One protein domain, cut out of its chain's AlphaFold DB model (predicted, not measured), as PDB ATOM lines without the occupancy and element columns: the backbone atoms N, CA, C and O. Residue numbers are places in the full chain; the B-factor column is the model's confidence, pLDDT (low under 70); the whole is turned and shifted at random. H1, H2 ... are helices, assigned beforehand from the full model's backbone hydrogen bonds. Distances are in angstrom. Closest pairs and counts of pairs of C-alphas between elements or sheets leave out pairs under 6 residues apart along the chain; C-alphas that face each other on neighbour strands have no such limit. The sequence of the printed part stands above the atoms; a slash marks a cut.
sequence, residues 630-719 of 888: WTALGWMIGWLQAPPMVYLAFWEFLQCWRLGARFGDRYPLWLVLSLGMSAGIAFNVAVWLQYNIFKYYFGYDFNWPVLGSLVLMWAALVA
ATOM      1  N   TRP A 630       5.291   0.241 -12.481       73.81
ATOM      2  CA  TRP A 630       4.490  -0.867 -12.989       73.81
ATOM      3  C   TRP A 630       3.447  -0.313 -13.939       73.81
ATOM      4  O   TRP A 630       2.696   0.601 -13.606       73.81
ATOM      5  N   THR A 631       3.322  -0.950 -15.097       79.88
ATOM      6  CA  THR A 631       2.232  -0.624 -16.009       79.88
ATOM      7  C   THR A 631       0.887  -0.873 -15.319       79.88
ATOM      8  O   THR A 631       0.727  -1.821 -14.544       79.88
ATOM      9  N   ALA A 632      -0.124  -0.058 -15.634       78.75
ATOM     10  CA  ALA A 632      -1.495  -0.296 -15.177       78.75
ATOM     11  C   ALA A 632      -1.971  -1.727 -15.506       78.75
ATOM     12  O   ALA A 632      -2.726  -2.331 -14.746       78.75
ATOM     13  N   LEU A 633      -1.464  -2.296 -16.606       79.94
ATOM     14  CA  LEU A 633      -1.680  -3.686 -16.985       79.94
ATOM     15  C   LEU A 633      -1.150  -4.667 -15.925       79.94
ATOM     16  O   LEU A 633      -1.883  -5.569 -15.532       79.94
ATOM     17  N   GLY A 634       0.074  -4.480 -15.422       79.31
ATOM     18  CA  GLY A 634       0.659  -5.333 -14.383       79.31
ATOM     19  C   GLY A 634      -0.174  -5.362 -13.098       79.31
ATOM     20  O   GLY A 634      -0.432  -6.434 -12.545       79.31
ATOM     21  N   TRP A 635      -0.687  -4.204 -12.669       82.56
ATOM     22  CA  TRP A 635      -1.632  -4.119 -11.552       82.56
ATOM     23  C   TRP A 635      -2.926  -4.882 -11.857       82.56
ATOM     24  O   TRP A 635      -3.317  -5.772 -11.100       82.56
ATOM     25  N   MET A 636      -3.571  -4.617 -12.992       82.94
ATOM     26  CA  MET A 636      -4.820  -5.297 -13.355       82.94
ATOM     27  C   MET A 636      -4.675  -6.824 -13.418       82.94
ATOM     28  O   MET A 636      -5.587  -7.551 -13.022       82.94
ATOM     29  N   ILE A 637      -3.519  -7.319 -13.856       81.94
ATOM     30  CA  ILE A 637      -3.210  -8.750 -13.896       81.94
ATOM     31  C   ILE A 637      -3.058  -9.332 -12.490       81.94
ATOM     32  O   ILE A 637      -3.546 -10.435 -12.243       81.94
ATOM     33  N   GLY A 638      -2.454  -8.593 -11.558       78.62
ATOM     34  CA  GLY A 638      -2.433  -8.972 -10.145       78.62
ATOM     35  C   GLY A 638      -3.843  -9.078  -9.555       78.62
ATOM     36  O   GLY A 638      -4.165 -10.064  -8.897       78.62
ATOM     37  N   TRP A 639      -4.728  -8.123  -9.859       86.44
ATOM     38  CA  TRP A 639      -6.119  -8.185  -9.403       86.44
ATOM     39  C   TRP A 639      -6.894  -9.373  -9.995       86.44
ATOM     40  O   TRP A 639      -7.628 -10.045  -9.270       86.44
ATOM     41  N   LEU A 640      -6.706  -9.682 -11.284       85.69
ATOM     42  CA  LEU A 640      -7.379 -10.800 -11.964       85.69
ATOM     43  C   LEU A 640      -7.089 -12.175 -11.335       85.69
ATOM     44  O   LEU A 640      -7.830 -13.125 -11.585       85.69
ATOM     45  N   GLN A 641      -6.054 -12.291 -10.500       81.44
ATOM     46  CA  GLN A 641      -5.732 -13.511  -9.754       81.44
ATOM     47  C   GLN A 641      -6.581 -13.689  -8.491       81.44
ATOM     48  O   GLN A 641      -6.768 -14.819  -8.037       81.44
ATOM     49  N   ALA A 642      -7.109 -12.606  -7.917       84.88
ATOM     50  CA  ALA A 642      -7.843 -12.673  -6.660       84.88
ATOM     51  C   ALA A 642      -9.153 -13.481  -6.771       84.88
ATOM     52  O   ALA A 642      -9.370 -14.340  -5.915       84.88
ATOM     53  N   PRO A 643     -10.009 -13.310  -7.806       87.88
ATOM     54  CA  PRO A 643     -11.233 -14.101  -7.908       87.88
ATOM     55  C   PRO A 643     -10.970 -15.616  -7.960       87.88
ATOM     56  O   PRO A 643     -11.583 -16.324  -7.161       87.88
ATOM     57  N   PRO A 644     -10.046 -16.141  -8.796       84.81
ATOM     58  CA  PRO A 644      -9.704 -17.563  -8.778       84.81
ATOM     59  C   PRO A 644      -9.252 -18.094  -7.420       84.81
ATOM     60  O   PRO A 644      -9.666 -19.186  -7.041       84.81
ATOM     61  N   MET A 645      -8.465 -17.321  -6.669       83.00
ATOM     62  CA  MET A 645      -8.030 -17.714  -5.326       83.00
ATOM     63  C   MET A 645      -9.204 -17.809  -4.345       83.00
ATOM     64  O   MET A 645      -9.270 -18.760  -3.575       83.00
ATOM     65  N   VAL A 646     -10.169 -16.886  -4.409       88.19
ATOM     66  CA  VAL A 646     -11.392 -16.949  -3.584       88.19
ATOM     67  C   VAL A 646     -12.232 -18.183  -3.929       88.19
ATOM     68  O   VAL A 646     -12.766 -18.845  -3.037       88.19
ATOM     69  N   TYR A 647     -12.344 -18.532  -5.214       88.06
ATOM     70  CA  TYR A 647     -13.047 -19.754  -5.622       88.06
ATOM     71  C   TYR A 647     -12.309 -21.019  -5.194       88.06
ATOM     72  O   TYR A 647     -12.956 -21.968  -4.754       88.06
ATOM     73  N   LEU A 648     -10.980 -21.029  -5.293       85.94
ATOM     74  CA  LEU A 648     -10.159 -22.140  -4.829       85.94
ATOM     75  C   LEU A 648     -10.297 -22.323  -3.314       85.94
ATOM     76  O   LEU A 648     -10.564 -23.434  -2.865       85.94
ATOM     77  N   ALA A 649     -10.240 -21.235  -2.542       88.19
ATOM     78  CA  ALA A 649     -10.495 -21.262  -1.106       88.19
ATOM     79  C   ALA A 649     -11.889 -21.836  -0.811       88.19
ATOM     80  O   ALA A 649     -12.017 -22.799  -0.058       88.19
ATOM     81  N   PHE A 650     -12.944 -21.333  -1.462       92.06
ATOM     82  CA  PHE A 650     -14.295 -21.880  -1.295       92.06
ATOM     83  C   PHE A 650     -14.369 -23.381  -1.610       92.06
ATOM     84  O   PHE A 650     -15.005 -24.142  -0.878       92.06
ATOM     85  N   TRP A 651     -13.707 -23.817  -2.683       91.31
ATOM     86  CA  TRP A 651     -13.640 -25.221  -3.073       91.31
ATOM     87  C   TRP A 651     -12.926 -26.078  -2.020       91.31
ATOM     88  O   TRP A 651     -13.401 -27.164  -1.688       91.31
ATOM     89  N   GLU A 652     -11.846 -25.587  -1.413       90.56
ATOM     90  CA  GLU A 652     -11.169 -26.270  -0.305       90.56
ATOM     91  C   GLU A 652     -12.061 -26.400   0.927       90.56
ATOM     92  O   GLU A 652     -12.143 -27.482   1.519       90.56
ATOM     93  N   PHE A 653     -12.787 -25.336   1.287       93.69
ATOM     94  CA  PHE A 653     -13.800 -25.397   2.340       93.69
ATOM     95  C   PHE A 653     -14.864 -26.449   2.008       93.69
ATOM     96  O   PHE A 653     -15.202 -27.263   2.868       93.69
ATOM     97  N   LEU A 654     -15.337 -26.500   0.760       93.75
ATOM     98  CA  LEU A 654     -16.292 -27.506   0.298       93.75
ATOM     99  C   LEU A 654     -15.741 -28.934   0.431       93.75
ATOM    100  O   LEU A 654     -16.451 -29.812   0.935       93.75
ATOM    101  N   GLN A 655     -14.481 -29.182   0.054       92.69
ATOM    102  CA  GLN A 655     -13.849 -30.489   0.264       92.69
ATOM    103  C   GLN A 655     -13.725 -30.815   1.755       92.69
ATOM    104  O   GLN A 655     -14.052 -31.931   2.163       92.69
ATOM    105  N   CYS A 656     -13.345 -29.847   2.590       93.94
ATOM    106  CA  CYS A 656     -13.293 -30.025   4.039       93.94
ATOM    107  C   CYS A 656     -14.672 -30.354   4.626       93.94
ATOM    108  O   CYS A 656     -14.769 -31.234   5.479       93.94
ATOM    109  N   TRP A 657     -15.751 -29.729   4.146       95.25
ATOM    110  CA  TRP A 657     -17.120 -30.053   4.565       95.25
ATOM    111  C   TRP A 657     -17.514 -31.477   4.164       95.25
ATOM    112  O   TRP A 657     -18.114 -32.198   4.961       95.25
ATOM    113  N   ARG A 658     -17.154 -31.915   2.948       94.00
ATOM    114  CA  ARG A 658     -17.393 -33.289   2.468       94.00
ATOM    115  C   ARG A 658     -16.607 -34.319   3.274       94.00
ATOM    116  O   ARG A 658     -17.175 -35.336   3.672       94.00
ATOM    117  N   LEU A 659     -15.327 -34.063   3.538       93.81
ATOM    118  CA  LEU A 659     -14.481 -34.922   4.368       93.81
ATOM    119  C   LEU A 659     -15.002 -34.968   5.807       93.81
ATOM    120  O   LEU A 659     -15.204 -36.055   6.346       93.81
ATOM    121  N   GLY A 660     -15.308 -33.811   6.393       94.44
ATOM    122  CA  GLY A 660     -15.895 -33.693   7.724       94.44
ATOM    123  C   GLY A 660     -17.208 -34.464   7.849       94.44
ATOM    124  O   GLY A 660     -17.422 -35.153   8.842       94.44
ATOM    125  N   ALA A 661     -18.061 -34.432   6.824       94.25
ATOM    126  CA  ALA A 661     -19.318 -35.172   6.829       94.25
ATOM    127  C   ALA A 661     -19.131 -36.691   6.667       94.25
ATOM    128  O   ALA A 661     -19.822 -37.484   7.300       94.25
ATOM    129  N   ARG A 662     -18.164 -37.128   5.852       94.06
ATOM    130  CA  ARG A 662     -17.866 -38.559   5.656       94.06
ATOM    131  C   ARG A 662     -17.168 -39.198   6.856       94.06
ATOM    132  O   ARG A 662     -17.384 -40.377   7.131       94.06
ATOM    133  N   PHE A 663     -16.310 -38.443   7.540       94.44
ATOM    134  CA  PHE A 663     -15.410 -38.960   8.573       94.44
ATOM    135  C   PHE A 663     -15.754 -38.505   9.995       94.44
ATOM    136  O   PHE A 663     -15.212 -39.077  10.940       94.44
ATOM    137  N   GLY A 664     -16.663 -37.541  10.166       91.62
ATOM    138  CA  GLY A 664     -16.997 -36.950  11.467       91.62
ATOM    139  C   GLY A 664     -17.575 -37.929  12.491       91.62
ATOM    140  O   GLY A 664     -17.423 -37.708  13.686       91.62
ATOM    141  N   ASP A 665     -18.168 -39.042  12.047       92.44
ATOM    142  CA  ASP A 665     -18.637 -40.110  12.946       92.44
ATOM    143  C   ASP A 665     -17.487 -40.987  13.485       92.44
ATOM    144  O   ASP A 665     -17.657 -41.694  14.476       92.44
ATOM    145  N   ARG A 666     -16.323 -40.993  12.817       95.00
ATOM    146  CA  ARG A 666     -15.170 -41.853  13.156       95.00
ATOM    147  C   ARG A 666     -14.033 -41.100  13.831       95.00
ATOM    148  O   ARG A 666     -13.303 -41.692  14.619       95.00
ATOM    149  N   TYR A 667     -13.864 -39.827  13.493       93.50
ATOM    150  CA  TYR A 667     -12.754 -39.001  13.948       93.50
ATOM    151  C   TYR A 667     -13.278 -37.679  14.503       93.50
ATOM    152  O   TYR A 667     -14.282 -37.164  14.002       93.50
ATOM    153  N   PRO A 668     -12.602 -37.092  15.506       91.44
ATOM    154  CA  PRO A 668     -12.997 -35.791  16.015       91.44
ATOM    155  C   PRO A 668     -12.941 -34.755  14.891       91.44
ATOM    156  O   PRO A 668     -11.933 -34.624  14.194       91.44
ATOM    157  N   LEU A 669     -14.035 -34.009  14.725       88.56
ATOM    158  CA  LEU A 669     -14.218 -33.097  13.598       88.56
ATOM    159  C   LEU A 669     -13.077 -32.074  13.478       88.56
ATOM    160  O   LEU A 669     -12.595 -31.830  12.379       88.56
ATOM    161  N   TRP A 670     -12.587 -31.537  14.599       88.88
ATOM    162  CA  TRP A 670     -11.475 -30.582  14.599       88.88
ATOM    163  C   TRP A 670     -10.197 -31.154  13.968       88.88
ATOM    164  O   TRP A 670      -9.484 -30.418  13.301       88.88
ATOM    165  N   LEU A 671      -9.920 -32.455  14.108       89.12
ATOM    166  CA  LEU A 671      -8.728 -33.079  13.529       89.12
ATOM    167  C   LEU A 671      -8.849 -33.193  12.007       89.12
ATOM    168  O   LEU A 671      -7.929 -32.815  11.286       89.12
ATOM    169  N   VAL A 672      -9.997 -33.680  11.521       88.38
ATOM    170  CA  VAL A 672     -10.273 -33.814  10.078       88.38
ATOM    171  C   VAL A 672     -10.211 -32.449   9.399       88.38
ATOM    172  O   VAL A 672      -9.585 -32.305   8.351       88.38
ATOM    173  N   LEU A 673     -10.825 -31.443  10.022       87.56
ATOM    174  CA  LEU A 673     -10.850 -30.081   9.508       87.56
ATOM    175  C   LEU A 673      -9.466 -29.429   9.534       87.56
ATOM    176  O   LEU A 673      -9.074 -28.841   8.534       87.56
ATOM    177  N   SER A 674      -8.702 -29.562  10.623       85.88
ATOM    178  CA  SER A 674      -7.353 -28.993  10.700       85.88
ATOM    179  C   SER A 674      -6.416 -29.613   9.663       85.88
ATOM    180  O   SER A 674      -5.694 -28.881   8.991       85.88
ATOM    181  N   LEU A 675      -6.452 -30.939   9.476       89.25
ATOM    182  CA  LEU A 675      -5.638 -31.619   8.462       89.25
ATOM    183  C   LEU A 675      -6.051 -31.213   7.044       89.25
ATOM    184  O   LEU A 675      -5.184 -30.911   6.228       89.25
ATOM    185  N   GLY A 676      -7.359 -31.150   6.770       86.38
ATOM    186  CA  GLY A 676      -7.892 -30.690   5.486       86.38
ATOM    187  C   GLY A 676      -7.472 -29.255   5.161       86.38
ATOM    188  O   GLY A 676      -6.933 -29.005   4.087       86.38
ATOM    189  N   MET A 677      -7.621 -28.335   6.117       85.62
ATOM    190  CA  MET A 677      -7.190 -26.942   5.965       85.62
ATOM    191  C   MET A 677      -5.675 -26.818   5.814       85.62
ATOM    192  O   MET A 677      -5.212 -26.043   4.990       85.62
ATOM    193  N   SER A 678      -4.888 -27.591   6.568       87.06
ATOM    194  CA  SER A 678      -3.423 -27.572   6.450       87.06
ATOM    195  C   SER A 678      -2.971 -28.035   5.067       87.06
ATOM    196  O   SER A 678      -2.079 -27.432   4.476       87.06
ATOM    197  N   ALA A 679      -3.621 -29.070   4.527       88.75
ATOM    198  CA  ALA A 679      -3.364 -29.550   3.176       88.75
ATOM    199  C   ALA A 679      -3.768 -28.516   2.108       88.75
ATOM    200  O   ALA A 679      -2.991 -28.279   1.187       88.75
ATOM    201  N   GLY A 680      -4.928 -27.864   2.258       84.19
ATOM    202  CA  GLY A 680      -5.370 -26.782   1.368       84.19
ATOM    203  C   GLY A 680      -4.437 -25.569   1.406       84.19
ATOM    204  O   GLY A 680      -3.981 -25.088   0.374       84.19
ATOM    205  N   ILE A 681      -4.024 -25.130   2.598       83.50
ATOM    206  CA  ILE A 681      -3.042 -24.046   2.757       83.50
ATOM    207  C   ILE A 681      -1.712 -24.425   2.098       83.50
ATOM    208  O   ILE A 681      -1.165 -23.626   1.344       83.50
ATOM    209  N   ALA A 682      -1.200 -25.637   2.329       85.19
ATOM    210  CA  ALA A 682       0.030 -26.100   1.691       85.19
ATOM    211  C   ALA A 682      -0.091 -26.130   0.156       85.19
ATOM    212  O   ALA A 682       0.846 -25.736  -0.538       85.19
ATOM    213  N   PHE A 683      -1.251 -26.535  -0.371       85.56
ATOM    214  CA  PHE A 683      -1.546 -26.510  -1.802       85.56
ATOM    215  C   PHE A 683      -1.560 -25.079  -2.360       85.56
ATOM    216  O   PHE A 683      -0.844 -24.800  -3.321       85.56
ATOM    217  N   ASN A 684      -2.277 -24.148  -1.723       80.12
ATOM    218  CA  ASN A 684      -2.279 -22.733  -2.113       80.12
ATOM    219  C   ASN A 684      -0.880 -22.116  -2.073       80.12
ATOM    220  O   ASN A 684      -0.500 -21.398  -2.993       80.12
ATOM    221  N   VAL A 685      -0.100 -22.407  -1.027       81.69
ATOM    222  CA  VAL A 685       1.284 -21.932  -0.904       81.69
ATOM    223  C   VAL A 685       2.144 -22.491  -2.033       81.69
ATOM    224  O   VAL A 685       2.939 -21.746  -2.594       81.69
ATOM    225  N   ALA A 686       1.972 -23.758  -2.418       82.75
ATOM    226  CA  ALA A 686       2.695 -24.341  -3.545       82.75
ATOM    227  C   ALA A 686       2.321 -23.673  -4.882       82.75
ATOM    228  O   ALA A 686       3.215 -23.307  -5.646       82.75
ATOM    229  N   VAL A 687       1.026 -23.445  -5.135       78.12
ATOM    230  CA  VAL A 687       0.529 -22.738  -6.333       78.12
ATOM    231  C   VAL A 687       1.060 -21.301  -6.379       78.12
ATOM    232  O   VAL A 687       1.557 -20.844  -7.409       78.12
ATOM    233  N   TRP A 688       1.016 -20.596  -5.249       77.94
ATOM    234  CA  TRP A 688       1.523 -19.231  -5.124       77.94
ATOM    235  C   TRP A 688       3.051 -19.162  -5.254       77.94
ATOM    236  O   TRP A 688       3.582 -18.271  -5.917       77.94
ATOM    237  N   LEU A 689       3.790 -20.107  -4.669       78.06
ATOM    238  CA  LEU A 689       5.247 -20.165  -4.779       78.06
ATOM    239  C   LEU A 689       5.670 -20.441  -6.221       78.06
ATOM    240  O   LEU A 689       6.547 -19.752  -6.737       78.06
ATOM    241  N   GLN A 690       5.010 -21.392  -6.891       79.44
ATOM    242  CA  GLN A 690       5.217 -21.659  -8.310       79.44
ATOM    243  C   GLN A 690       5.025 -20.372  -9.121       79.44
ATOM    244  O   GLN A 690       5.907 -20.004  -9.893       79.44
ATOM    245  N   TYR A 691       3.934 -19.639  -8.887       74.50
ATOM    246  CA  TYR A 691       3.687 -18.342  -9.519       74.50
ATOM    247  C   TYR A 691       4.840 -17.345  -9.313       74.50
ATOM    248  O   TYR A 691       5.335 -16.776 -10.286       74.50
ATOM    249  N   ASN A 692       5.301 -17.155  -8.073       73.62
ATOM    250  CA  ASN A 692       6.385 -16.212  -7.777       73.62
ATOM    251  C   ASN A 692       7.710 -16.623  -8.420       73.62
ATOM    252  O   ASN A 692       8.440 -15.763  -8.905       73.62
ATOM    253  N   ILE A 693       7.994 -17.924  -8.478       78.81
ATOM    254  CA  ILE A 693       9.152 -18.463  -9.193       78.81
ATOM    255  C   ILE A 693       9.056 -18.099 -10.680       78.81
ATOM    256  O   ILE A 693       9.993 -17.517 -11.222       78.81
ATOM    257  N   PHE A 694       7.921 -18.358 -11.340       77.12
ATOM    258  CA  PHE A 694       7.733 -17.981 -12.748       77.12
ATOM    259  C   PHE A 694       7.877 -16.470 -12.962       77.12
ATOM    260  O   PHE A 694       8.579 -16.040 -13.873       77.12
ATOM    261  N   LYS A 695       7.270 -15.663 -12.093       72.38
ATOM    262  CA  LYS A 695       7.377 -14.203 -12.145       72.38
ATOM    263  C   LYS A 695       8.826 -13.719 -12.007       72.38
ATOM    264  O   LYS A 695       9.235 -12.810 -12.719       72.38
ATOM    265  N   TYR A 696       9.604 -14.335 -11.117       78.31
ATOM    266  CA  TYR A 696      11.012 -14.001 -10.913       78.31
ATOM    267  C   TYR A 696      11.873 -14.351 -12.137       78.31
ATOM    268  O   TYR A 696      12.684 -13.535 -12.563       78.31
ATOM    269  N   TYR A 697      11.685 -15.536 -12.730       81.88
ATOM    270  CA  TYR A 697      12.520 -16.004 -13.845       81.88
ATOM    271  C   TYR A 697      12.174 -15.385 -15.202       81.88
ATOM    272  O   TYR A 697      13.072 -15.170 -16.013       81.88
ATOM    273  N   PHE A 698      10.896 -15.115 -15.472       79.50
ATOM    274  CA  PHE A 698      10.439 -14.649 -16.788       79.50
ATOM    275  C   PHE A 698      10.124 -13.146 -16.835       79.50
ATOM    276  O   PHE A 698       9.716 -12.635 -17.877       79.50
ATOM    277  N   GLY A 699      10.346 -12.436 -15.727       76.75
ATOM    278  CA  GLY A 699      10.075 -11.009 -15.603       76.75
ATOM    279  C   GLY A 699       8.598 -10.684 -15.362       76.75
ATOM    280  O   GLY A 699       7.705 -11.529 -15.460       76.75
ATOM    281  N   TYR A 700       8.340  -9.417 -15.032       65.88
ATOM    282  CA  TYR A 700       7.008  -8.914 -14.668       65.88
ATOM    283  C   TYR A 700       5.997  -8.931 -15.826       65.88
ATOM    284  O   TYR A 700       4.796  -8.912 -15.566       65.88
ATOM    285  N   ASP A 701       6.460  -9.039 -17.075       64.12
ATOM    286  CA  ASP A 701       5.610  -9.121 -18.271       64.12
ATOM    287  C   ASP A 701       5.056 -10.539 -18.533       64.12
ATOM    288  O   ASP A 701       4.274 -10.762 -19.463       64.12
ATOM    289  N   PHE A 702       5.447 -11.530 -17.722       66.62
ATOM    290  CA  PHE A 702       5.067 -12.924 -17.928       66.62
ATOM    291  C   PHE A 702       3.679 -13.251 -17.353       66.62
ATOM    292  O   PHE A 702       3.519 -13.633 -16.193       66.62
ATOM    293  N   ASN A 703       2.653 -13.146 -18.203       64.69
ATOM    294  CA  ASN A 703       1.236 -13.261 -17.818       64.69
ATOM    295  C   ASN A 703       0.649 -14.688 -17.868       64.69
ATOM    296  O   ASN A 703      -0.465 -14.923 -17.393       64.69
ATOM    297  N   TRP A 704       1.385 -15.663 -18.411       66.25
ATOM    298  CA  TRP A 704       0.950 -17.065 -18.525       66.25
ATOM    299  C   TRP A 704       0.521 -17.750 -17.216       66.25
ATOM    300  O   TRP A 704      -0.417 -18.548 -17.266       66.25
ATOM    301  N   PRO A 705       1.115 -17.455 -16.045       62.44
ATOM    302  CA  PRO A 705       0.696 -18.068 -14.790       62.44
ATOM    303  C   PRO A 705      -0.756 -17.747 -14.408       62.44
ATOM    304  O   PRO A 705      -1.435 -18.606 -13.857       62.44
ATOM    305  N   VAL A 706      -1.269 -16.563 -14.768       63.84
ATOM    306  CA  VAL A 706      -2.684 -16.207 -14.547       63.84
ATOM    307  C   VAL A 706      -3.595 -17.064 -15.411       63.84
ATOM    308  O   VAL A 706      -4.600 -17.579 -14.928       63.84
ATOM    309  N   LEU A 707      -3.216 -17.278 -16.674       67.00
ATOM    310  CA  LEU A 707      -3.940 -18.181 -17.562       67.00
ATOM    311  C   LEU A 707      -3.899 -19.620 -17.028       67.00
ATOM    312  O   LEU A 707      -4.917 -20.298 -17.041       67.00
ATOM    313  N   GLY A 708      -2.756 -20.062 -16.497       69.75
ATOM    314  CA  GLY A 708      -2.600 -21.367 -15.851       69.75
ATOM    315  C   GLY A 708      -3.508 -21.541 -14.632       69.75
ATOM    316  O   GLY A 708      -4.219 -22.538 -14.549       69.75
ATOM    317  N   SER A 709      -3.557 -20.561 -13.725       64.88
ATOM    318  CA  SER A 709      -4.465 -20.570 -12.569       64.88
ATOM    319  C   SER A 709      -5.934 -20.546 -12.989       64.88
ATOM    320  O   SER A 709      -6.743 -21.277 -12.423       64.88
ATOM    321  N   LEU A 710      -6.286 -19.759 -14.010       66.44
ATOM    322  CA  LEU A 710      -7.639 -19.722 -14.571       66.44
ATOM    323  C   LEU A 710      -8.024 -21.051 -15.228       66.44
ATOM    324  O   LEU A 710      -9.149 -21.507 -15.042       66.44
ATOM    325  N   VAL A 711      -7.106 -21.691 -15.956       72.00
ATOM    326  CA  VAL A 711      -7.311 -23.007 -16.579       72.00
ATOM    327  C   VAL A 711      -7.414 -24.102 -15.524       72.00
ATOM    328  O   VAL A 711      -8.289 -24.949 -15.641       72.00
ATOM    329  N   LEU A 712      -6.581 -24.085 -14.480       67.19
ATOM    330  CA  LEU A 712      -6.669 -25.031 -13.363       67.19
ATOM    331  C   LEU A 712      -7.971 -24.859 -12.582       67.19
ATOM    332  O   LEU A 712      -8.617 -25.850 -12.260       67.19
ATOM    333  N   MET A 713      -8.394 -23.619 -12.327       65.81
ATOM    334  CA  MET A 713      -9.689 -23.331 -11.715       65.81
ATOM    335  C   MET A 713     -10.831 -23.811 -12.611       65.81
ATOM    336  O   MET A 713     -11.746 -24.469 -12.131       65.81
ATOM    337  N   TRP A 714     -10.783 -23.511 -13.911       70.06
ATOM    338  CA  TRP A 714     -11.782 -23.979 -14.868       70.06
ATOM    339  C   TRP A 714     -11.818 -25.506 -14.914       70.06
ATOM    340  O   TRP A 714     -12.892 -26.085 -14.831       70.06
ATOM    341  N   ALA A 715     -10.663 -26.169 -14.938       71.56
ATOM    342  CA  ALA A 715     -10.564 -27.619 -14.884       71.56
ATOM    343  C   ALA A 715     -11.105 -28.184 -13.565       71.56
ATOM    344  O   ALA A 715     -11.798 -29.190 -13.603       71.56
ATOM    345  N   ALA A 716     -10.858 -27.545 -12.418       64.44
ATOM    346  CA  ALA A 716     -11.401 -27.965 -11.125       64.44
ATOM    347  C   ALA A 716     -12.925 -27.780 -11.046       64.44
ATOM    348  O   ALA A 716     -13.623 -28.657 -10.545       64.44
ATOM    349  N   LEU A 717     -13.445 -26.671 -11.583       62.53
ATOM    350  CA  LEU A 717     -14.881 -26.398 -11.676       62.53
ATOM    351  C   LEU A 717     -15.582 -27.369 -12.633       62.53
ATOM    352  O   LEU A 717     -16.660 -27.862 -12.319       62.53
ATOM    353  N   VAL A 718     -14.967 -27.662 -13.780       66.44
ATOM    354  CA  VAL A 718     -15.503 -28.592 -14.785       66.44
ATOM    355  C   VAL A 718     -15.373 -30.044 -14.323       66.44
ATOM    356  O   VAL A 718     -16.290 -30.825 -14.535       66.44
ATOM    357  N   ALA A 719     -14.287 -30.415 -13.641       62.56
ATOM    358  CA  ALA A 719     -14.124 -31.748 -13.056       62.56
ATOM    359  C   ALA A 719     -15.078 -32.004 -11.875       62.56
ATOM    360  O   ALA A 719     -15.270 -33.154 -11.485       62.56
TER     361      ALA A 719
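What this domain is: This is residues 630 to 719 of the 888 residues of the protein "Slc38a6 protein" of Symbiodinium sp. CCMP2592 (UniProt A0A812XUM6). A long helical hairpin, H2 and H3, runs along a rod; H1 comes before H2 and extends its leg roughly in line, and H4 folds back after H3 to pack on H2 with residues 709 to 713. The two legs of the hairpin meet along part of H3, residues 669 to 680, and H4 runs slanted to both legs. The printed part has 90 residues with four named helices, in the order H1, H2, H3, H4, and no named strand; the class is all helix. The whole is loose, with a radius of gyration of the C-alphas of 16.1 A and spans of 53 by 24 by 19 A.

Where its parts are: H1 is residues 632 to 640, 12.5 A from first to last C-alpha, and begins with C-alpha 632 at (-1.495, -0.296, -15.177). H2 is residues 642 to 663 and measures 31.3 A. H3, residues 669 to 698, is the longest helix, 43.3 A, from C-alpha 669 at (-14.218, -33.097, 13.598) to C-alpha 698 at (10.439, -14.649, -16.788). H4 is residues 704 to 719, 21.7 A long, and ends with C-alpha 719 at (-14.124, -31.748, -13.056).

How they stand to each other: H1 and H2 meet only through their link. H2, H3 and H4 form an up and down bundle, three helices of which each runs against the one before it. H2 and H3 are a helical hairpin: they touch at a shallow tilt of 28 degrees, opposite ways, and their closest C-alphas, those of Cys 656 and Gly 676, are 5.6 A apart. H3 touches H2 with residues 669 to 680 alone. H3 and H4 are close but not clearly touching, the closest C-alphas being those of Tyr 691 and Pro 705 at 6.1 A; they run opposite ways at a shallow tilt of 33 degrees, only just short of steep. H4 touches H2 with residues 709 to 713 alone, on residues 644 to 648 of H2; the closest C-alphas, of Pro 644 and Met 713, are 6.5 A apart. H2 and H4 run the same way at a shallow tilt of 34.8 degrees, only just short of steep. H1 and H4 are close but not clearly touching, with the C-alphas of Ile 637 and Val 706 closest at 7.5 A, while H1 and H3 are apart. In H1, H2, H3 and H4 every O i to N i+4 pair is within hydrogen-bond range.

The domain as a whole: The two C-alphas farthest apart, those of Thr 631 and Arg 666, are 53.4 A apart. The printed part, residues 630 to 719, has no cut. The links H1 to H2, H2 to H3 and H3 to H4 are tight. The mean pLDDT of the printed part is 81.3; it is under 70 at residues 700 to 710, 712 to 713 and 716 to 719, and H4 has a mean of 66.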